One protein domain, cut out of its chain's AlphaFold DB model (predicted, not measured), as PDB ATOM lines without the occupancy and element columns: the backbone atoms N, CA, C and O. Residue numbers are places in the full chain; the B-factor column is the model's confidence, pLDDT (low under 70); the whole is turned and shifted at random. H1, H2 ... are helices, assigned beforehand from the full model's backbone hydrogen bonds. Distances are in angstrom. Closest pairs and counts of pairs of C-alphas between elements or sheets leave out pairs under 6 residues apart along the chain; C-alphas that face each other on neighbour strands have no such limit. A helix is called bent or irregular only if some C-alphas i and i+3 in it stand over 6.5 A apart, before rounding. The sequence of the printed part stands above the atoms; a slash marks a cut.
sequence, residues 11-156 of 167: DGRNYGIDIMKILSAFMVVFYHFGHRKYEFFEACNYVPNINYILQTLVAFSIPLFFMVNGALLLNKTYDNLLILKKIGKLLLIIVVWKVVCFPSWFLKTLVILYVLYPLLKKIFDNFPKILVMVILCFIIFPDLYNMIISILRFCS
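This is residues 11 to 156 of the 167 residues of the protein "Acyltransferase family protein" of [Ruminococcus] torques (UniProt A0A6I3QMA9). The long bent helix H6 lies beside a row made of H2 and H3 end to end, running opposite ways, while H1 slants across that row on its side away from H6. Beyond H3 lies the hairpin of H4 and H5a, and H5b, the second arm of bent H5, leads back to H6a; the packing is loose, and residues 11 to 16 stick out. The printed part has 146 residues with six named helices, H1 to H6 in chain order, and no named strand: the class is all helix. The whole is loose, with a radius of gyration of the C-alphas of 18.2 A and spans of 56 by 42 by 30 A.

H6, residues 128 to 155, was assigned as one helix by its hydrogen bonds but is bent, with C-alphas 139 and 142 6.7 A apart; its arms are H6a, residues 128 to 139, 16.9 A, and H6b, residues 142 to 155, 20.0 A, ending with C-alpha 155 at (31.730, -71.871, -50.760). H5, residues 105 to 126, likewise assigned as one helix, is bent, with C-alphas 115 and 118 7.0 A apart; its arms are H5a, residues 105 to 115, and H5b, residues 118 to 126. H1, residues 15 to 33, begins with C-alpha 15 at (57.586, -46.810, -28.300) and is 27.4 A long. H2 is residues 50 to 59, H3 residues 61 to 74, 19.7 A, and H4 residues 80 to 99, 29.1 A.

H6b touches H2 at a shallow tilt of 16 degrees, opposite ways; the closest C-alphas are those of Thr 56 and Asp 143, 6.8 A. H6a, with residues 135 to 139 alone, only just touches H3, with 3 pairs of C-alphas within 8 A, the closest those of Pro 63 and Ile 139, 5.8 A. H2 and H3 meet only through their link. H1 touches H3 at a steep tilt of 38 degrees, only just past shallow, with the C-alphas of Ser 24 and Ser 61 closest at 5.0 A. H5a is close to H3 but not clearly touching, with the C-alphas of Gly 70 and Leu 113 closest at 7.4 A. H4 and H5a form a helical hairpin and touch, the C-alphas of Ile 87 and Val 111 closest at 6.1 A. H5b touches H6a at a steep tilt of 52 degrees, with the C-alphas of Phe 124 and Leu 131 closest at 6.1 A. Every O i to N i+4 pair is within hydrogen-bond range in H1, H2, H3, H4, H5b, H6a and H6b; in H5a 6 of 7 are.

The two C-alphas farthest apart, those of Asn 45 and Asp 79, are 56.5 A apart. The printed part has no cut. The link from H1 to H2, 16 residues, is long. The mean pLDDT of the printed part is 77.0; 29 residues are under 70, among them 33 to 51 and 153 to 156.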
ATOM      1  N   ASP A  11      61.971 -42.535 -21.402       56.31
ATOM      2  CA  ASP A  11      61.501 -41.141 -21.217       56.31
ATOM      3  C   ASP A  11      59.974 -40.931 -21.069       56.31
ATOM      4  O   ASP A  11      59.437 -39.865 -21.371       56.31
ATOM      5  N   GLY A  12      59.228 -41.946 -20.618       65.00
ATOM      6  CA  GLY A  12      57.761 -41.871 -20.505       65.00
ATOM      7  C   GLY A  12      57.025 -41.902 -21.854       65.00
ATOM      8  O   GLY A  12      55.804 -41.729 -21.910       65.00
ATOM      9  N   ARG A  13      57.747 -42.155 -22.953       69.06
ATOM     10  CA  ARG A  13      57.194 -42.322 -24.297       69.06
ATOM     11  C   ARG A  13      56.970 -43.804 -24.592       69.06
ATOM     12  O   ARG A  13      57.867 -44.621 -24.424       69.06
ATOM     13  N   ASN A  14      55.766 -44.162 -25.035       78.56
ATOM     14  CA  ASN A  14      55.431 -45.545 -25.377       78.56
ATOM     15  C   ASN A  14      55.856 -45.860 -26.821       78.56
ATOM     16  O   ASN A  14      55.116 -45.576 -27.765       78.56
ATOM     17  N   TYR A  15      57.037 -46.460 -26.983       81.81
ATOM     18  CA  TYR A  15      57.586 -46.810 -28.300       81.81
ATOM     19  C   TYR A  15      56.724 -47.838 -29.037       81.81
ATOM     20  O   TYR A  15      56.643 -47.796 -30.261       81.81
ATOM     21  N   GLY A  16      56.031 -48.719 -28.307       84.00
ATOM     22  CA  GLY A  16      55.112 -49.686 -28.905       84.00
ATOM     23  C   GLY A  16      53.981 -48.996 -29.670       84.00
ATOM     24  O   GLY A  16      53.695 -49.350 -30.809       84.00
ATOM     25  N   ILE A  17      53.392 -47.947 -29.092       82.69
ATOM     26  CA  ILE A  17      52.328 -47.164 -29.738       82.69
ATOM     27  C   ILE A  17      52.854 -46.400 -30.961       82.69
ATOM     28  O   ILE A  17      52.165 -46.322 -31.979       82.69
ATOM     29  N   ASP A  18      54.082 -45.882 -30.899       84.88
ATOM     30  CA  ASP A  18      54.710 -45.196 -32.032       84.88
ATOM     31  C   ASP A  18      55.015 -46.157 -33.193       84.88
ATOM     32  O   ASP A  18      54.712 -45.838 -34.344       84.88
ATOM     33  N   ILE A  19      55.528 -47.358 -32.906       87.75
ATOM     34  CA  ILE A  19      55.747 -48.410 -33.911       87.75
ATOM     35  C   ILE A  19      54.414 -48.836 -34.534       87.75
ATOM     36  O   ILE A  19      54.295 -48.877 -35.758       87.75
ATOM     37  N   MET A  20      53.385 -49.075 -33.716       87.56
ATOM     38  CA  MET A  20      52.043 -49.428 -34.197       87.56
ATOM     39  C   MET A  20      51.442 -48.334 -35.086       87.56
ATOM     40  O   MET A  20      50.763 -48.625 -36.074       87.56
ATOM     41  N   LYS A  21      51.718 -47.061 -34.786       87.00
ATOM     42  CA  LYS A  21      51.291 -45.927 -35.611       87.00
ATOM     43  C   LYS A  21      51.977 -45.914 -36.974       87.00
ATOM     44  O   LYS A  21      51.316 -45.669 -37.979       87.00
ATOM     45  N   ILE A  22      53.287 -46.154 -37.008       89.31
ATOM     46  CA  ILE A  22      54.064 -46.196 -38.253       89.31
ATOM     47  C   ILE A  22      53.617 -47.388 -39.105       89.31
ATOM     48  O   ILE A  22      53.307 -47.214 -40.283       89.31
ATOM     49  N   LEU A  23      53.514 -48.575 -38.498       89.81
ATOM     50  CA  LEU A  23      53.102 -49.802 -39.174       89.81
ATOM     51  C   LEU A  23      51.692 -49.678 -39.762       89.81
ATOM     52  O   LEU A  23      51.489 -49.967 -40.938       89.81
ATOM     53  N   SER A  24      50.727 -49.193 -38.975       89.06
ATOM     54  CA  SER A  24      49.357 -48.991 -39.458       89.06
ATOM     55  C   SER A  24      49.290 -47.955 -40.582       89.06
ATOM     56  O   SER A  24      48.627 -48.201 -41.583       89.06
ATOM     57  N   ALA A  25      50.021 -46.839 -40.490       87.50
ATOM     58  CA  ALA A  25      50.073 -45.844 -41.563       87.50
ATOM     59  C   ALA A  25      50.633 -46.429 -42.871       87.50
ATOM     60  O   ALA A  25      50.068 -46.204 -43.941       87.50
ATOM     61  N   PHE A  26      51.716 -47.204 -42.780       87.38
ATOM     62  CA  PHE A  26      52.323 -47.872 -43.928       87.38
ATOM     63  C   PHE A  26      51.357 -48.870 -44.578       87.38
ATOM     64  O   PHE A  26      51.135 -48.823 -45.789       87.38
ATOM     65  N   MET A  27      50.714 -49.719 -43.777       84.56
ATOM     66  CA  MET A  27      49.778 -50.721 -44.287       84.56
ATOM     67  C   MET A  27      48.497 -50.095 -44.861       84.56
ATOM     68  O   MET A  27      47.966 -50.587 -45.851       84.56
ATOM     69  N   VAL A  28      48.036 -48.952 -44.334       83.94
ATOM     70  CA  VAL A  28      46.937 -48.168 -44.932       83.94
ATOM     71  C   VAL A  28      47.300 -47.667 -46.330       83.94
ATOM     72  O   VAL A  28      46.467 -47.717 -47.238       83.94
ATOM     73  N   VAL A  29      48.532 -47.190 -46.521       81.81
ATOM     74  CA  VAL A  29      49.033 -46.785 -47.843       81.81
ATOM     75  C   VAL A  29      49.080 -47.990 -48.784       81.81
ATOM     76  O   VAL A  29      48.570 -47.902 -49.900       81.81
ATOM     77  N   PHE A  30      49.594 -49.130 -48.314       78.38
ATOM     78  CA  PHE A  30      49.627 -50.380 -49.077       78.38
ATOM     79  C   PHE A  30      48.221 -50.862 -49.487       78.38
ATOM     80  O   PHE A  30      48.008 -51.206 -50.650       78.38
ATOM     81  N   TYR A  31      47.233 -50.773 -48.587       78.75
ATOM     82  CA  TYR A  31      45.826 -51.106 -48.860       78.75
ATOM     83  C   TYR A  31      45.270 -50.374 -50.090       78.75
ATOM     84  O   TYR A  31      44.569 -50.956 -50.918       78.75
ATOM     85  N   HIS A  32      45.604 -49.090 -50.235       76.75
ATOM     86  CA  HIS A  32      45.089 -48.253 -51.319       76.75
ATOM     87  C   HIS A  32      45.848 -48.437 -52.636       76.75
ATOM     88  O   HIS A  32      45.285 -48.163 -53.697       76.75
ATOM     89  N   PHE A  33      47.090 -48.927 -52.594       69.62
ATOM     90  CA  PHE A  33      47.783 -49.382 -53.797       69.62
ATOM     91  C   PHE A  33      47.165 -50.672 -54.346       69.62
ATOM     92  O   PHE A  33      46.939 -50.740 -55.549       69.62
ATOM     93  N   GLY A  34      46.794 -51.626 -53.483       61.03
ATOM     94  CA  GLY A  34      46.122 -52.869 -53.892       61.03
ATOM     95  C   GLY A  34      44.685 -52.693 -54.407       61.03
ATOM     96  O   GLY A  34      44.126 -53.608 -55.000       61.03
ATOM     97  N   HIS A  35      44.059 -51.530 -54.191       56.19
ATOM     98  CA  HIS A  35      42.741 -51.212 -54.760       56.19
ATOM     99  C   HIS A  35      42.825 -50.688 -56.204       56.19
ATOM    100  O   HIS A  35      41.837 -50.693 -56.939       56.19
ATOM    101  N   ARG A  36      44.009 -50.236 -56.637       53.91
ATOM    102  CA  ARG A  36      44.308 -50.117 -58.068       53.91
ATOM    103  C   ARG A  36      44.596 -51.531 -58.559       53.91
ATOM    104  O   ARG A  36      45.265 -52.261 -57.844       53.91
ATOM    105  N   LYS A  37      44.062 -51.908 -59.724       51.81
ATOM    106  CA  LYS A  37      44.090 -53.256 -60.333       51.81
ATOM    107  C   LYS A  37      45.509 -53.780 -60.648       51.81
ATOM    108  O   LYS A  37      45.807 -54.126 -61.783       51.81
ATOM    109  N   TYR A  38      46.398 -53.789 -59.671       47.41
ATOM    110  CA  TYR A  38      47.646 -54.518 -59.698       47.41
ATOM    111  C   TYR A  38      47.322 -55.848 -59.042       47.41
ATOM    112  O   TYR A  38      47.394 -55.999 -57.824       47.41
ATOM    113  N   GLU A  39      46.843 -56.788 -59.850       49.06
ATOM    114  CA  GLU A  39      46.869 -58.184 -59.444       49.06
ATOM    115  C   GLU A  39      48.341 -58.489 -59.136       49.06
ATOM    116  O   GLU A  39      49.181 -58.451 -60.030       49.06
ATOM    117  N   PHE A  40      48.698 -58.692 -57.861       48.47
ATOM    118  CA  PHE A  40      50.090 -58.993 -57.488       48.47
ATOM    119  C   PHE A  40      50.581 -60.312 -58.117       48.47
ATOM    120  O   PHE A  40      51.779 -60.577 -58.136       48.47
ATOM    121  N   PHE A  41      49.650 -61.112 -58.645       48.22
ATOM    122  CA  PHE A  41      49.865 -62.353 -59.373       48.22
ATOM    123  C   PHE A  41      48.938 -62.346 -60.590       48.22
ATOM    124  O   PHE A  41      47.728 -62.217 -60.405       48.22
ATOM    125  N   GLU A  42      49.488 -62.460 -61.805       47.59
ATOM    126  CA  GLU A  42      48.689 -62.642 -63.023       47.59
ATOM    127  C   GLU A  42      47.773 -63.860 -62.856       47.59
ATOM    128  O   GLU A  42      48.205 -64.930 -62.417       47.59
ATOM    129  N   ALA A  43      46.491 -63.675 -63.165       49.59
ATOM    130  CA  ALA A  43      45.452 -64.680 -63.016       49.59
ATOM    131  C   ALA A  43      45.717 -65.934 -63.872       49.59
ATOM    132  O   ALA A  43      45.239 -66.070 -64.994       49.59
ATOM    133  N   CYS A  44      46.425 -66.907 -63.308       46.16
ATOM    134  CA  CYS A  44      46.360 -68.298 -63.726       46.16
ATOM    135  C   CYS A  44      45.983 -69.142 -62.505       46.16
ATOM    136  O   CYS A  44      46.821 -69.459 -61.663       46.16
ATOM    137  N   ASN A  45      44.704 -69.522 -62.472       44.91
ATOM    138  CA  ASN A  45      44.028 -70.455 -61.565       44.91
ATOM    139  C   ASN A  45      43.238 -69.835 -60.401       44.91
ATOM    140  O   ASN A  45      43.758 -69.225 -59.471       44.91
ATOM    141  N   TYR A  46      41.930 -70.079 -60.494       51.22
ATOM    142  CA  TYR A  46      40.840 -69.749 -59.584       51.22
ATOM    143  C   TYR A  46      40.948 -70.548 -58.267       51.22
ATOM    144  O   TYR A  46      40.185 -71.467 -57.995       51.22
ATOM    145  N   VAL A  47      41.947 -70.224 -57.452       47.91
ATOM    146  CA  VAL A  47      41.978 -70.484 -55.998       47.91
ATOM    147  C   VAL A  47      41.458 -69.192 -55.346       47.91
ATOM    148  O   VAL A  47      41.690 -68.145 -55.956       47.91
ATOM    149  N   PRO A  48      40.743 -69.169 -54.192       52.22
ATOM    150  CA  PRO A  48      40.345 -67.901 -53.562       52.22
ATOM    151  C   PRO A  48      41.552 -66.971 -53.547       52.22
ATOM    152  O   PRO A  48      42.570 -67.291 -52.936       52.22
ATOM    153  N   ASN A  49      41.465 -65.903 -54.346       63.38
ATOM    154  CA  ASN A  49      42.633 -65.160 -54.796       63.38
ATOM    155  C   ASN A  49      43.432 -64.772 -53.550       63.38
ATOM    156  O   ASN A  49      42.887 -64.095 -52.678       63.38
ATOM    157  N   ILE A  50      44.685 -65.215 -53.422       67.31
ATOM    158  CA  ILE A  50      45.548 -64.860 -52.281       67.31
ATOM    159  C   ILE A  50      45.531 -63.334 -52.071       67.31
ATOM    160  O   ILE A  50      45.558 -62.858 -50.939       67.31
ATOM    161  N   ASN A  51      45.338 -62.576 -53.155       67.56
ATOM    162  CA  ASN A  51      45.092 -61.138 -53.142       67.56
ATOM    163  C   ASN A  51      43.869 -60.708 -52.306       67.56
ATOM    164  O   ASN A  51      43.982 -59.733 -51.572       67.56
ATOM    165  N   TYR A  52      42.730 -61.410 -52.344       70.88
ATOM    166  CA  TYR A  52      41.552 -61.105 -51.511       70.88
ATOM    167  C   TYR A  52      41.802 -61.379 -50.027       70.88
ATOM    168  O   TYR A  52      41.403 -60.578 -49.178       70.88
ATOM    169  N   ILE A  53      42.492 -62.476 -49.704       71.31
ATOM    170  CA  ILE A  53      42.861 -62.801 -48.319       71.31
ATOM    171  C   ILE A  53      43.816 -61.731 -47.780       71.31
ATOM    172  O   ILE A  53      43.573 -61.159 -46.717       71.31
ATOM    173  N   LEU A  54      44.859 -61.394 -48.543       73.06
ATOM    174  CA  LEU A  54      45.804 -60.337 -48.185       73.06
ATOM    175  C   LEU A  54      45.116 -58.973 -48.077       73.06
ATOM    176  O   LEU A  54      45.359 -58.248 -47.119       73.06
ATOM    177  N   GLN A  55      44.216 -58.628 -48.998       74.56
ATOM    178  CA  GLN A  55      43.482 -57.365 -48.946       74.56
ATOM    179  C   GLN A  55      42.575 -57.279 -47.714       74.56
ATOM    180  O   GLN A  55      42.515 -56.222 -47.091       74.56
ATOM    181  N   THR A  56      41.948 -58.384 -47.305       74.19
ATOM    182  CA  THR A  56      41.137 -58.452 -46.077       74.19
ATOM    183  C   THR A  56      42.002 -58.295 -44.824       74.19
ATOM    184  O   THR A  56      41.654 -57.536 -43.925       74.19
ATOM    185  N   LEU A  57      43.178 -58.931 -44.769       77.00
ATOM    186  CA  LEU A  57      44.117 -58.759 -43.651       77.00
ATOM    187  C   LEU A  57      44.664 -57.330 -43.566       77.00
ATOM    188  O   LEU A  57      44.802 -56.768 -42.481       77.00
ATOM    189  N   VAL A  58      44.956 -56.721 -44.714       80.69
ATOM    190  CA  VAL A  58      45.461 -55.349 -44.780       80.69
ATOM    191  C   VAL A  58      44.338 -54.330 -44.498       80.69
ATOM    192  O   VAL A  58      44.640 -53.233 -44.024       80.69
ATOM    193  N   ALA A  59      43.055 -54.674 -44.680       78.88
ATOM    194  CA  ALA A  59      41.916 -53.795 -44.384       78.88
ATOM    195  C   ALA A  59      41.871 -53.338 -42.911       78.88
ATOM    196  O   ALA A  59      41.616 -52.157 -42.647       78.88
ATOM    197  N   PHE A  60      42.277 -54.206 -41.970       81.56
ATOM    198  CA  PHE A  60      42.391 -53.889 -40.536       81.56
ATOM    199  C   PHE A  60      43.334 -52.715 -40.227       81.56
ATOM    200  O   PHE A  60      43.266 -52.107 -39.155       81.56
ATOM    201  N   SER A  61      44.206 -52.346 -41.166       85.62
ATOM    202  CA  SER A  61      45.150 -51.237 -41.003       85.62
ATOM    203  C   SER A  61      44.447 -49.893 -40.829       85.62
ATOM    204  O   SER A  61      44.948 -49.036 -40.102       85.62
ATOM    205  N   ILE A  62      43.281 -49.704 -41.459       82.44
ATOM    206  CA  ILE A  62      42.504 -48.460 -41.375       82.44
ATOM    207  C   ILE A  62      41.971 -48.241 -39.951       82.44
ATOM    208  O   ILE A  62      42.320 -47.219 -39.348       82.44
ATOM    209  N   PRO A  63      41.175 -49.155 -39.360       82.69
ATOM    210  CA  PRO A  63      40.689 -48.957 -38.002       82.69
ATOM    211  C   PRO A  63      41.818 -48.989 -36.962       82.69
ATOM    212  O   PRO A  63      41.773 -48.214 -36.004       82.69
ATOM    213  N   LEU A  64      42.878 -49.781 -37.172       85.75
ATOM    214  CA  LEU A  64      44.059 -49.768 -36.304       85.75
ATOM    215  C   LEU A  64      44.751 -48.394 -36.305       85.75
ATOM    216  O   LEU A  64      45.090 -47.865 -35.245       85.75
ATOM    217  N   PHE A  65      44.901 -47.772 -37.478       87.25
ATOM    218  CA  PHE A  65      45.464 -46.430 -37.606       87.25
ATOM    219  C   PHE A  65      44.628 -45.385 -36.858       87.25
ATOM    220  O   PHE A  65      45.181 -44.551 -36.129       87.25
ATOM    221  N   PHE A  66      43.299 -45.429 -36.989       82.69
ATOM    222  CA  PHE A  66      42.409 -44.529 -36.251       82.69
ATOM    223  C   PHE A  66      42.474 -44.757 -34.741       82.69
ATOM    224  O   PHE A  66      42.529 -43.782 -33.992       82.69
ATOM    225  N   MET A  67      42.530 -46.012 -34.290       84.94
ATOM    226  CA  MET A  67      42.625 -46.354 -32.871       84.94
ATOM    227  C   MET A  67      43.910 -45.803 -32.251       84.94
ATOM    228  O   MET A  67      43.858 -45.126 -31.226       84.94
ATOM    229  N   VAL A  68      45.060 -46.032 -32.887       86.69
ATOM    230  CA  VAL A  68      46.359 -45.588 -32.366       86.69
ATOM    231  C   VAL A  68      46.452 -44.057 -32.327       86.69
ATOM    232  O   VAL A  68      46.890 -43.480 -31.329       86.69
ATOM    233  N   ASN A  69      45.991 -43.368 -33.377       84.62
ATOM    234  CA  ASN A  69      45.963 -41.902 -33.392       84.62
ATOM    235  C   ASN A  69      44.945 -41.325 -32.399       84.62
ATOM    236  O   ASN A  69      45.238 -40.329 -31.735       84.62
ATOM    237  N   GLY A  70      43.773 -41.950 -32.275       80.38
ATOM    238  CA  GLY A  70      42.720 -41.555 -31.346       80.38
ATOM    239  C   GLY A  70      43.136 -41.728 -29.886       80.38
ATOM    240  O   GLY A  70      42.965 -40.806 -29.097       80.38
ATOM    241  N   ALA A  71      43.763 -42.852 -29.530       78.44
ATOM    242  CA  ALA A  71      44.251 -43.112 -28.175       78.44
ATOM    243  C   ALA A  71      45.290 -42.070 -27.723       78.44
ATOM    244  O   ALA A  71      45.218 -41.556 -26.606       78.44
ATOM    245  N   LEU A  72      46.214 -41.687 -28.614       75.38
ATOM    246  CA  LEU A  72      47.195 -40.624 -28.352       75.38
ATOM    247  C   LEU A  72      46.550 -39.243 -28.161       75.38
ATOM    248  O   LEU A  72      47.093 -38.405 -27.437       75.38
ATOM    249  N   LEU A  73      45.429 -38.988 -28.840       78.38
ATOM    250  CA  LEU A  73      44.675 -37.744 -28.714       78.38
ATOM    251  C   LEU A  73      43.863 -37.713 -27.413       78.38
ATOM    252  O   LEU A  73      43.927 -36.723 -26.695       78.38
ATOM    253  N   LEU A  74      43.144 -38.792 -27.090       75.88
ATOM    254  CA  LEU A  74      42.240 -38.884 -25.934       75.88
ATOM    255  C   LEU A  74      42.964 -38.879 -24.581       75.88
ATOM    256  O   LEU A  74      42.399 -38.411 -23.589       75.88
ATOM    257  N   ASN A  75      44.210 -39.365 -24.549       69.25
ATOM    258  CA  ASN A  75      45.040 -39.422 -23.345       69.25
ATOM    259  C   ASN A  75      45.707 -38.078 -22.985       69.25
ATOM    260  O   ASN A  75      46.464 -37.995 -22.022       69.25
ATOM    261  N   LYS A  76      45.476 -37.017 -23.768       72.12
ATOM    262  CA  LYS A  76      46.029 -35.682 -23.518       72.12
ATOM    263  C   LYS A  76      44.909 -34.666 -23.322       72.12
ATOM    264  O   LYS A  76      43.912 -34.673 -24.038       72.12
ATOM    265  N   THR A  77      45.097 -33.756 -22.374       69.25
ATOM    266  CA  THR A  77      44.276 -32.551 -22.260       69.25
ATOM    267  C   THR A  77      44.735 -31.573 -23.339       69.25
ATOM    268  O   THR A  77      45.867 -31.096 -23.337       69.25
ATOM    269  N   TYR A  78      43.887 -31.340 -24.335       70.75
ATOM    270  CA  TYR A  78      44.159 -30.385 -25.404       70.75
ATOM    271  C   TYR A  78      43.158 -29.244 -25.334       70.75
ATOM    272  O   TYR A  78      41.953 -29.486 -25.315       70.75
ATOM    273  N   ASP A  79      43.657 -28.013 -25.406       80.00
ATOM    274  CA  ASP A  79      42.804 -26.853 -25.622       80.00
ATOM    275  C   ASP A  79      42.192 -26.898 -27.027       80.00
ATOM    276  O   ASP A  79      42.879 -27.166 -28.021       80.00
ATOM    277  N   ASN A  80      40.905 -26.560 -27.130       77.69
ATOM    278  CA  ASN A  80      40.165 -26.533 -28.399       77.69
ATOM    279  C   ASN A  80      40.860 -25.667 -29.465       77.69
ATOM    280  O   ASN A  80      40.881 -26.015 -30.646       77.69
ATOM    281  N   LEU A  81      41.510 -24.576 -29.046       82.62
ATOM    282  CA  LEU A  81      42.274 -23.688 -29.927       82.62
ATOM    283  C   LEU A  81      43.522 -24.366 -30.515       82.62
ATOM    284  O   LEU A  81      43.864 -24.134 -31.675       82.62
ATOM    285  N   LEU A  82      44.199 -25.230 -29.752       84.19
ATOM    286  CA  LEU A  82      45.354 -25.990 -30.241       84.19
ATOM    287  C   LEU A  82      44.927 -27.050 -31.260       84.19
ATOM    288  O   LEU A  82      45.617 -27.259 -32.259       84.19
ATOM    289  N   ILE A  83      43.781 -27.692 -31.035       84.12
ATOM    290  CA  ILE A  83      43.191 -28.654 -31.976       84.12
ATOM    291  C   ILE A  83      42.822 -27.950 -33.281       84.12
ATOM    292  O   ILE A  83      43.190 -28.429 -34.353       84.12
ATOM    293  N   LEU A  84      42.196 -26.771 -33.206       86.12
ATOM    294  CA  LEU A  84      41.826 -25.992 -34.386       86.12
ATOM    295  C   LEU A  84      43.054 -25.562 -35.204       86.12
ATOM    296  O   LEU A  84      43.058 -25.699 -36.427       86.12
ATOM    297  N   LYS A  85      44.143 -25.139 -34.543       88.31
ATOM    298  CA  LYS A  85      45.426 -24.846 -35.214       88.31
ATOM    299  C   LYS A  85      45.991 -26.071 -35.939       88.31
ATOM    300  O   LYS A  85      46.490 -25.947 -37.059       88.31
ATOM    301  N   LYS A  86      45.902 -27.260 -35.333       86.06
ATOM    302  CA  LYS A  86      46.335 -28.517 -35.969       86.06
ATOM    303  C   LYS A  86      45.472 -28.870 -37.182       86.06
ATOM    304  O   LYS A  86      46.032 -29.250 -38.209       86.06
ATOM    305  N   ILE A  87      44.152 -28.695 -37.088       88.81
ATOM    306  CA  ILE A  87      43.225 -28.878 -38.217       88.81
ATOM    307  C   ILE A  87      43.592 -27.924 -39.358       88.81
ATOM    308  O   ILE A  87      43.767 -28.377 -40.484       88.81
ATOM    309  N   GLY A  88      43.798 -26.634 -39.071       88.75
ATOM    310  CA  GLY A  88      44.196 -25.644 -40.076       88.75
ATOM    311  C   GLY A  88      45.509 -26.003 -40.779       88.75
ATOM    312  O   GLY A  88      45.590 -25.956 -42.005       88.75
ATOM    313  N   LYS A  89      46.517 -26.459 -40.022       90.38
ATOM    314  CA  LYS A  89      47.785 -26.940 -40.596       90.38
ATOM    315  C   LYS A  89      47.579 -28.154 -41.507       90.38
ATOM    316  O   LYS A  89      48.159 -28.204 -42.587       90.38
ATOM    317  N   LEU A  90      46.755 -29.121 -41.098       87.75
ATOM    318  CA  LEU A  90      46.432 -30.295 -41.916       87.75
ATOM    319  C   LEU A  90      45.672 -29.915 -43.193       87.75
ATOM    320  O   LEU A  90      45.984 -30.445 -44.254       87.75
ATOM    321  N   LEU A  91      44.724 -28.979 -43.114       89.19
ATOM    322  CA  LEU A  91      43.995 -28.470 -44.279       89.19
ATOM    323  C   LEU A  91      44.929 -27.779 -45.276       89.19
ATOM    324  O   LEU A  91      44.847 -28.061 -46.470       89.19
ATOM    325  N   LEU A  92      45.861 -26.946 -44.800       90.75
ATOM    326  CA  LEU A  92      46.875 -26.320 -45.654       90.75
ATOM    327  C   LEU A  92      47.718 -27.375 -46.373       90.75
ATOM    328  O   LEU A  92      47.907 -27.298 -47.584       90.75
ATOM    329  N   ILE A  93      48.166 -28.401 -45.647       88.69
ATOM    330  CA  ILE A  93      48.906 -29.520 -46.234       88.69
ATOM    331  C   ILE A  93      48.038 -30.215 -47.296       88.69
ATOM    332  O   ILE A  93      48.509 -30.425 -48.405       88.69
ATOM    333  N   ILE A  94      46.759 -30.502 -47.040       87.75
ATOM    334  CA  ILE A  94      45.868 -31.107 -48.050       87.75
ATOM    335  C   ILE A  94      45.816 -30.273 -49.332       87.75
ATOM    336  O   ILE A  94      45.889 -30.846 -50.417       87.75
ATOM    337  N   VAL A  95      45.701 -28.948 -49.222       88.25
ATOM    338  CA  VAL A  95      45.675 -28.046 -50.384       88.25
ATOM    339  C   VAL A  95      46.993 -28.113 -51.157       88.25
ATOM    340  O   VAL A  95      46.973 -28.265 -52.374       88.25
ATOM    341  N   VAL A  96      48.138 -28.102 -50.472       89.81
ATOM    342  CA  VAL A  96      49.454 -28.246 -51.121       89.81
ATOM    343  C   VAL A  96      49.571 -29.596 -51.838       89.81
ATOM    344  O   VAL A  96      49.941 -29.653 -53.006       89.81
ATOM    345  N   TRP A  97      49.184 -30.695 -51.187       85.56
ATOM    346  CA  TRP A  97      49.254 -32.037 -51.778       85.56
ATOM    347  C   TRP A  97      48.260 -32.235 -52.933       85.56
ATOM    348  O   TRP A  97      48.523 -33.018 -53.845       85.56
ATOM    349  N   LYS A  98      47.140 -31.499 -52.935       84.31
ATOM    350  CA  LYS A  98      46.211 -31.425 -54.072       84.31
ATOM    351  C   LYS A  98      46.875 -30.801 -55.302       84.31
ATOM    352  O   LYS A  98      46.681 -31.329 -56.392       84.31
ATOM    353  N   VAL A  99      47.664 -29.739 -55.124       87.38
ATOM    354  CA  VAL A  99      48.410 -29.074 -56.211       87.38
ATOM    355  C   VAL A  99      49.488 -29.995 -56.786       87.38
ATOM    356  O   VAL A  99      49.636 -30.081 -57.998       87.38
ATOM    357  N   VAL A 100      50.172 -30.765 -55.934       86.75
ATOM    358  CA  VAL A 100      51.200 -31.750 -56.339       86.75
ATOM    359  C   VAL A 100      50.582 -33.030 -56.955       86.75
ATOM    360  O   VAL A 100      51.284 -33.983 -57.269       86.75
ATOM    361  N   CYS A 101      49.257 -33.066 -57.160       78.56
ATOM    362  CA  CYS A 101      48.508 -34.188 -57.743       78.56
ATOM    363  C   CYS A 101      48.707 -35.534 -57.018       78.56
ATOM    364  O   CYS A 101      48.578 -36.613 -57.597       78.56
ATOM    365  N   PHE A 102      49.015 -35.488 -55.724       77.00
ATOM    366  CA  PHE A 102      49.383 -36.673 -54.961       77.00
ATOM    367  C   PHE A 102      48.218 -37.124 -54.056       77.00
ATOM    368  O   PHE A 102      47.351 -36.312 -53.698       77.00
ATOM    369  N   PRO A 103      48.112 -38.420 -53.693       72.19
ATOM    370  CA  PRO A 103      46.919 -38.921 -53.018       72.19
ATOM    371  C   PRO A 103      46.644 -38.290 -51.634       72.19
ATOM    372  O   PRO A 103      47.202 -38.665 -50.613       72.19
ATOM    373  N   SER A 104      45.701 -37.342 -51.597       78.31
ATOM    374  CA  SER A 104      45.258 -36.633 -50.376       78.31
ATOM    375  C   SER A 104      44.299 -37.415 -49.461       78.31
ATOM    376  O   SER A 104      43.923 -36.916 -48.400       78.31
ATOM    377  N   TRP A 105      43.854 -38.611 -49.864       76.25
ATOM    378  CA  TRP A 105      42.821 -39.382 -49.152       76.25
ATOM    379  C   TRP A 105      43.229 -39.707 -47.706       76.25
ATOM    380  O   TRP A 105      42.410 -39.571 -46.802       76.25
ATOM    381  N   PHE A 106      44.511 -39.996 -47.476       74.25
ATOM    382  CA  PHE A 106      45.074 -40.258 -46.149       74.25
ATOM    383  C   PHE A 106      45.068 -39.030 -45.220       74.25
ATOM    384  O   PHE A 106      44.902 -39.138 -44.010       74.25
ATOM    385  N   LEU A 107      45.236 -37.826 -45.766       81.75
ATOM    386  CA  LEU A 107      45.216 -36.605 -44.957       81.75
ATOM    387  C   LEU A 107      43.782 -36.198 -44.591       81.75
ATOM    388  O   LEU A 107      43.541 -35.677 -43.503       81.75
ATOM    389  N   LYS A 108      42.814 -36.471 -45.477       82.06
ATOM    390  CA  LYS A 108      41.390 -36.209 -45.217       82.06
ATOM    391  C   LYS A 108      40.867 -37.009 -44.024       82.06
ATOM    392  O   LYS A 108      40.140 -36.458 -43.203       82.06
ATOM    393  N   THR A 109      41.261 -38.276 -43.899       80.12
ATOM    394  CA  THR A 109      40.861 -39.130 -42.768       80.12
ATOM    395  C   THR A 109      41.394 -38.599 -41.438       80.12
ATOM    396  O   THR A 109      40.655 -38.560 -40.455       80.12
ATOM    397  N   LEU A 110      42.633 -38.095 -41.411       82.75
ATOM    398  CA  LEU A 110      43.190 -37.422 -40.236       82.75
ATOM    399  C   LEU A 110      42.388 -36.175 -39.856       82.75
ATOM    400  O   LEU A 110      42.059 -36.008 -38.686       82.75
ATOM    401  N   VAL A 111      42.025 -35.320 -40.814       86.75
ATOM    402  CA  VAL A 111      41.203 -34.132 -40.521       86.75
ATOM    403  C   VAL A 111      39.873 -34.521 -39.880       86.75
ATOM    404  O   VAL A 111      39.514 -33.943 -38.856       86.75
ATOM    405  N   ILE A 112      39.183 -35.532 -40.415       85.75
ATOM    406  CA  ILE A 112      37.919 -36.027 -39.849       85.75
ATOM    407  C   ILE A 112      38.116 -36.494 -38.401       85.75
ATOM    408  O   ILE A 112      37.324 -36.126 -37.537       85.75
ATOM    409  N   LEU A 113      39.191 -37.229 -38.102       84.44
ATOM    410  CA  LEU A 113      39.498 -37.658 -36.734       84.44
ATOM    411  C   LEU A 113      39.676 -36.467 -35.777       84.44
ATOM    412  O   LEU A 113      39.146 -36.489 -34.669       84.44
ATOM    413  N   TYR A 114      40.393 -35.420 -36.197       85.75
ATOM    414  CA  TYR A 114      40.588 -34.215 -35.380       85.75
ATOM    415  C   TYR A 114      39.303 -33.395 -35.210       85.75
ATOM    416  O   TYR A 114      39.109 -32.783 -34.164       85.75
ATOM    417  N   VAL A 115      38.419 -33.391 -36.208       86.31
ATOM    418  CA  VAL A 115      37.100 -32.745 -36.119       86.31
ATOM    419  C   VAL A 115      36.160 -33.528 -35.198       86.31
ATOM    420  O   VAL A 115      35.419 -32.925 -34.428       86.31
ATOM    421  N   LEU A 116      36.211 -34.862 -35.228       85.44
ATOM    422  CA  LEU A 116      35.428 -35.731 -34.342       85.44
ATOM    423  C   LEU A 116      35.993 -35.796 -32.920       85.44
ATOM    424  O   LEU A 116      35.257 -36.119 -31.990       85.44
ATOM    425  N   TYR A 117      37.272 -35.470 -32.728       85.75
ATOM    426  CA  TYR A 117      37.946 -35.496 -31.430       85.75
ATOM    427  C   TYR A 117      37.155 -34.860 -30.269       85.75
ATOM    428  O   TYR A 117      37.010 -35.547 -29.262       85.75
ATOM    429  N   PRO A 118      36.623 -33.620 -30.338       84.00
ATOM    430  CA  PRO A 118      35.878 -33.030 -29.219       84.00
ATOM    431  C   PRO A 118      34.655 -33.864 -28.811       84.00
ATOM    432  O   PRO A 118      34.370 -34.013 -27.622       84.00
ATOM    433  N   LEU A 119      33.963 -34.457 -29.786       83.81
ATOM    434  CA  LEU A 119      32.839 -35.356 -29.540       83.81
ATOM    435  C   LEU A 119      33.321 -36.677 -28.929       83.81
ATOM    436  O   LEU A 119      32.792 -37.105 -27.906       83.81
ATOM    437  N   LEU A 120      34.367 -37.281 -29.500       84.12
ATOM    438  CA  LEU A 120      34.974 -38.508 -28.980       84.12
ATOM    439  C   LEU A 120      35.487 -38.323 -27.548       84.12
ATOM    440  O   LEU A 120      35.292 -39.204 -26.720       84.12
ATOM    441  N   LYS A 121      36.083 -37.169 -27.234       84.62
ATOM    442  CA  LYS A 121      36.582 -36.830 -25.900       84.62
ATOM    443  C   LYS A 121      35.438 -36.702 -24.897       84.62
ATOM    444  O   LYS A 121      35.489 -37.321 -23.842       84.62
ATOM    445  N   LYS A 122      34.357 -36.009 -25.270       83.94
ATOM    446  CA  LYS A 122      33.152 -35.906 -24.436       83.94
ATOM    447  C   LYS A 122      32.523 -37.277 -24.160       83.94
ATOM    448  O   LYS A 122      32.101 -37.530 -23.036       83.94
ATOM    449  N   ILE A 123      32.467 -38.170 -25.150       84.88
ATOM    450  CA  ILE A 123      31.951 -39.535 -24.955       84.88
ATOM    451  C   ILE A 123      32.922 -40.368 -24.114       84.88
ATOM    452  O   ILE A 123      32.472 -41.096 -23.240       84.88
ATOM    453  N   PHE A 124      34.233 -40.249 -24.331       84.38
ATOM    454  CA  PHE A 124      35.247 -40.959 -23.551       84.38
ATOM    455  C   PHE A 124      35.159 -40.627 -22.060       84.38
ATOM    456  O   PHE A 124      35.171 -41.534 -21.233       84.38
ATOM    457  N   ASP A 125      35.032 -39.339 -21.733       82.88
ATOM    458  CA  ASP A 125      35.030 -38.873 -20.348       82.88
ATOM    459  C   ASP A 125      33.718 -39.239 -19.613       82.88
ATOM    460  O   ASP A 125      33.744 -39.477 -18.409       82.88
ATOM    461  N   ASN A 126      32.579 -39.345 -20.319       85.88
ATOM    462  CA  ASN A 126      31.275 -39.681 -19.715       85.88
ATOM    463  C   ASN A 126      30.907 -41.179 -19.804       85.88
ATOM    464  O   ASN A 126      30.286 -41.727 -18.897       85.88
ATOM    465  N   PHE A 127      31.270 -41.850 -20.899       86.56
ATOM    466  CA  PHE A 127      30.843 -43.213 -21.240       86.56
ATOM    467  C   PHE A 127      31.961 -44.019 -21.936       86.56
ATOM    468  O   PHE A 127      31.812 -44.442 -23.091       86.56
ATOM    469  N   PRO A 128      33.078 -44.319 -21.246       80.56
ATOM    470  CA  PRO A 128      34.243 -44.959 -21.864       80.56
ATOM    471  C   PRO A 128      33.929 -46.344 -22.456       80.56
ATOM    472  O   PRO A 128      34.448 -46.700 -23.511       80.56
ATOM    473  N   LYS A 129      33.026 -47.113 -21.828       81.50
ATOM    474  CA  LYS A 129      32.609 -48.441 -22.319       81.50
ATOM    475  C   LYS A 129      31.864 -48.369 -23.657       81.50
ATOM    476  O   LYS A 129      32.091 -49.210 -24.522       81.50
ATOM    477  N   ILE A 130      31.008 -47.359 -23.834       82.44
ATOM    478  CA  ILE A 130      30.241 -47.159 -25.073       82.44
ATOM    479  C   ILE A 130      31.195 -46.820 -26.217       82.44
ATOM    480  O   ILE A 130      31.078 -47.383 -27.299       82.44
ATOM    481  N   LEU A 131      32.185 -45.961 -25.965       82.69
ATOM    482  CA  LEU A 131      33.197 -45.617 -26.961       82.69
ATOM    483  C   LEU A 131      33.986 -46.846 -27.425       82.69
ATOM    484  O   LEU A 131      34.166 -47.034 -28.625       82.69
ATOM    485  N   VAL A 132      34.419 -47.704 -26.494       81.56
ATOM    486  CA  VAL A 132      35.120 -48.951 -26.842       81.56
ATOM    487  C   VAL A 132      34.223 -49.865 -27.676       81.56
ATOM    488  O   VAL A 132      34.677 -50.381 -28.693       81.56
ATOM    489  N   MET A 133      32.946 -50.016 -27.311       82.44
ATOM    490  CA  MET A 133      31.990 -50.815 -28.084       82.44
ATOM    491  C   MET A 133      31.815 -50.276 -29.511       82.44
ATOM    492  O   MET A 133      31.873 -51.046 -30.462       82.44
ATOM    493  N   VAL A 134      31.679 -48.957 -29.676       82.50
ATOM    494  CA  VAL A 134      31.567 -48.315 -30.997       82.50
ATOM    495  C   VAL A 134      32.824 -48.550 -31.839       82.50
ATOM    496  O   VAL A 134      32.709 -48.875 -33.019       82.50
ATOM    497  N   ILE A 135      34.020 -48.443 -31.249       81.50
ATOM    498  CA  ILE A 135      35.284 -48.725 -31.949       81.50
ATOM    499  C   ILE A 135      35.363 -50.198 -32.371       81.50
ATOM    500  O   ILE A 135      35.737 -50.483 -33.506       81.50
ATOM    501  N   LEU A 136      34.979 -51.129 -31.492       81.81
ATOM    502  CA  LEU A 136      34.940 -52.557 -31.815       81.81
ATOM    503  C   LEU A 136      33.943 -52.856 -32.939       81.81
ATOM    504  O   LEU A 136      34.272 -53.611 -33.847       81.81
ATOM    505  N   CYS A 137      32.769 -52.221 -32.942       81.56
ATOM    506  CA  CYS A 137      31.818 -52.332 -34.047       81.56
ATOM    507  C   CYS A 137      32.401 -51.799 -35.362       81.56
ATOM    508  O   CYS A 137      32.234 -52.441 -36.393       81.56
ATOM    509  N   PHE A 138      33.117 -50.670 -35.335       75.56
ATOM    510  CA  PHE A 138      33.785 -50.117 -36.519       75.56
ATOM    511  C   PHE A 138      34.896 -51.017 -37.075       75.56
ATOM    512  O   PHE A 138      35.133 -50.985 -38.278       75.56
ATOM    513  N   ILE A 139      35.568 -51.797 -36.223       75.56
ATOM    514  CA  ILE A 139      36.559 -52.802 -36.641       75.56
ATOM    515  C   ILE A 139      35.852 -54.022 -37.225       75.56
ATOM    516  O   ILE A 139      36.161 -54.470 -38.317       75.56
ATOM    517  N   ILE A 140      34.885 -54.570 -36.495       76.75
ATOM    518  CA  ILE A 140      34.307 -55.868 -36.837       76.75
ATOM    519  C   ILE A 140      33.380 -55.751 -38.045       76.75
ATOM    520  O   ILE A 140      33.406 -56.618 -38.904       76.75
ATOM    521  N   PHE A 141      32.560 -54.703 -38.141       77.12
ATOM    522  CA  PHE A 141      31.473 -54.650 -39.122       77.12
ATOM    523  C   PHE A 141      31.944 -54.663 -40.594       77.12
ATOM    524  O   PHE A 141      31.451 -55.507 -41.348       77.12
ATOM    525  N   PRO A 142      32.895 -53.811 -41.033       72.31
ATOM    526  CA  PRO A 142      33.346 -53.805 -42.428       72.31
ATOM    527  C   PRO A 142      34.145 -55.062 -42.791       72.31
ATOM    528  O   PRO A 142      33.964 -55.626 -43.870       72.31
ATOM    529  N   ASP A 143      35.000 -55.522 -41.877       73.62
ATOM    530  CA  ASP A 143      35.884 -56.663 -42.113       73.62
ATOM    531  C   ASP A 143      35.115 -57.992 -42.069       73.62
ATOM    532  O   ASP A 143      35.362 -58.876 -42.888       73.62
ATOM    533  N   LEU A 144      34.107 -58.112 -41.197       76.25
ATOM    534  CA  LEU A 144      33.209 -59.267 -41.148       76.25
ATOM    535  C   LEU A 144      32.382 -59.386 -42.430       76.25
ATOM    536  O   LEU A 144      32.243 -60.489 -42.949       76.25
ATOM    537  N   TYR A 145      31.876 -58.274 -42.973       75.94
ATOM    538  CA  TYR A 145      31.183 -58.283 -44.265       75.94
ATOM    539  C   TYR A 145      32.093 -58.807 -45.387       75.94
ATOM    540  O   TYR A 145      31.713 -59.733 -46.105       75.94
ATOM    541  N   ASN A 146      33.314 -58.276 -45.499       70.31
ATOM    542  CA  ASN A 146      34.278 -58.709 -46.516       70.31
ATOM    543  C   ASN A 146      34.683 -60.179 -46.337       70.31
ATOM    544  O   ASN A 146      34.760 -60.922 -47.318       70.31
ATOM    545  N   MET A 147      34.874 -60.625 -45.092       73.56
ATOM    546  CA  MET A 147      35.186 -62.016 -44.771       73.56
ATOM    547  C   MET A 147      34.027 -62.953 -45.128       73.56
ATOM    548  O   MET A 147      34.259 -63.989 -45.746       73.56
ATOM    549  N   ILE A 148      32.782 -62.583 -44.811       75.38
ATOM    550  CA  ILE A 148      31.590 -63.353 -45.190       75.38
ATOM    551  C   ILE A 148      31.488 -63.451 -46.710       75.38
ATOM    552  O   ILE A 148      31.302 -64.548 -47.215       75.38
ATOM    553  N   ILE A 149      31.662 -62.357 -47.457       71.62
ATOM    554  CA  ILE A 149      31.657 -62.402 -48.928       71.62
ATOM    555  C   ILE A 149      32.791 -63.282 -49.464       71.62
ATOM    556  O   ILE A 149      32.573 -64.036 -50.407       71.62
ATOM    557  N   SER A 150      33.985 -63.232 -48.868       67.62
ATOM    558  CA  SER A 150      35.106 -64.093 -49.261       67.62
ATOM    559  C   SER A 150      34.808 -65.574 -49.013       67.62
ATOM    560  O   SER A 150      35.090 -66.402 -49.876       67.62
ATOM    561  N   ILE A 151      34.219 -65.917 -47.864       72.06
ATOM    562  CA  ILE A 151      33.808 -67.288 -47.531       72.06
ATOM    563  C   ILE A 151      32.655 -67.725 -48.435       72.06
ATOM    564  O   ILE A 151      32.695 -68.818 -48.978       72.06
ATOM    565  N   LEU A 152      31.659 -66.867 -48.657       70.69
ATOM    566  CA  LEU A 152      30.553 -67.142 -49.567       70.69
ATOM    567  C   LEU A 152      31.042 -67.338 -50.995       70.69
ATOM    568  O   LEU A 152      30.511 -68.211 -51.642       70.69
ATOM    569  N   ARG A 153      32.055 -66.612 -51.480       64.69
ATOM    570  CA  ARG A 153      32.669 -66.850 -52.803       64.69
ATOM    571  C   ARG A 153      33.519 -68.118 -52.849       64.69
ATOM    572  O   ARG A 153      33.629 -68.734 -53.899       64.69
ATOM    573  N   PHE A 154      34.132 -68.502 -51.731       64.31
ATOM    574  CA  PHE A 154      34.852 -69.768 -51.612       64.31
ATOM    575  C   PHE A 154      33.892 -70.970 -51.591       64.31
ATOM    576  O   PHE A 154      34.152 -71.980 -52.237       64.31
ATOM    577  N   CYS A 155      32.772 -70.849 -50.871       66.25
ATOM    578  CA  CYS A 155      31.730 -71.871 -50.760       66.25
ATOM    579  C   CYS A 155      30.772 -71.880 -51.961       66.25
ATOM    580  O   CYS A 155      30.365 -72.949 -52.407       66.25
ATOM    581  N   SER A 156      30.425 -70.710 -52.505       61.31
ATOM    582  CA  SER A 156      29.787 -70.534 -53.813       61.31
ATOM    583  C   SER A 156      30.878 -70.652 -54.857       61.31
ATOM    584  O   SER A 156      31.330 -69.694 -55.484       61.31
TER     585      SER A 156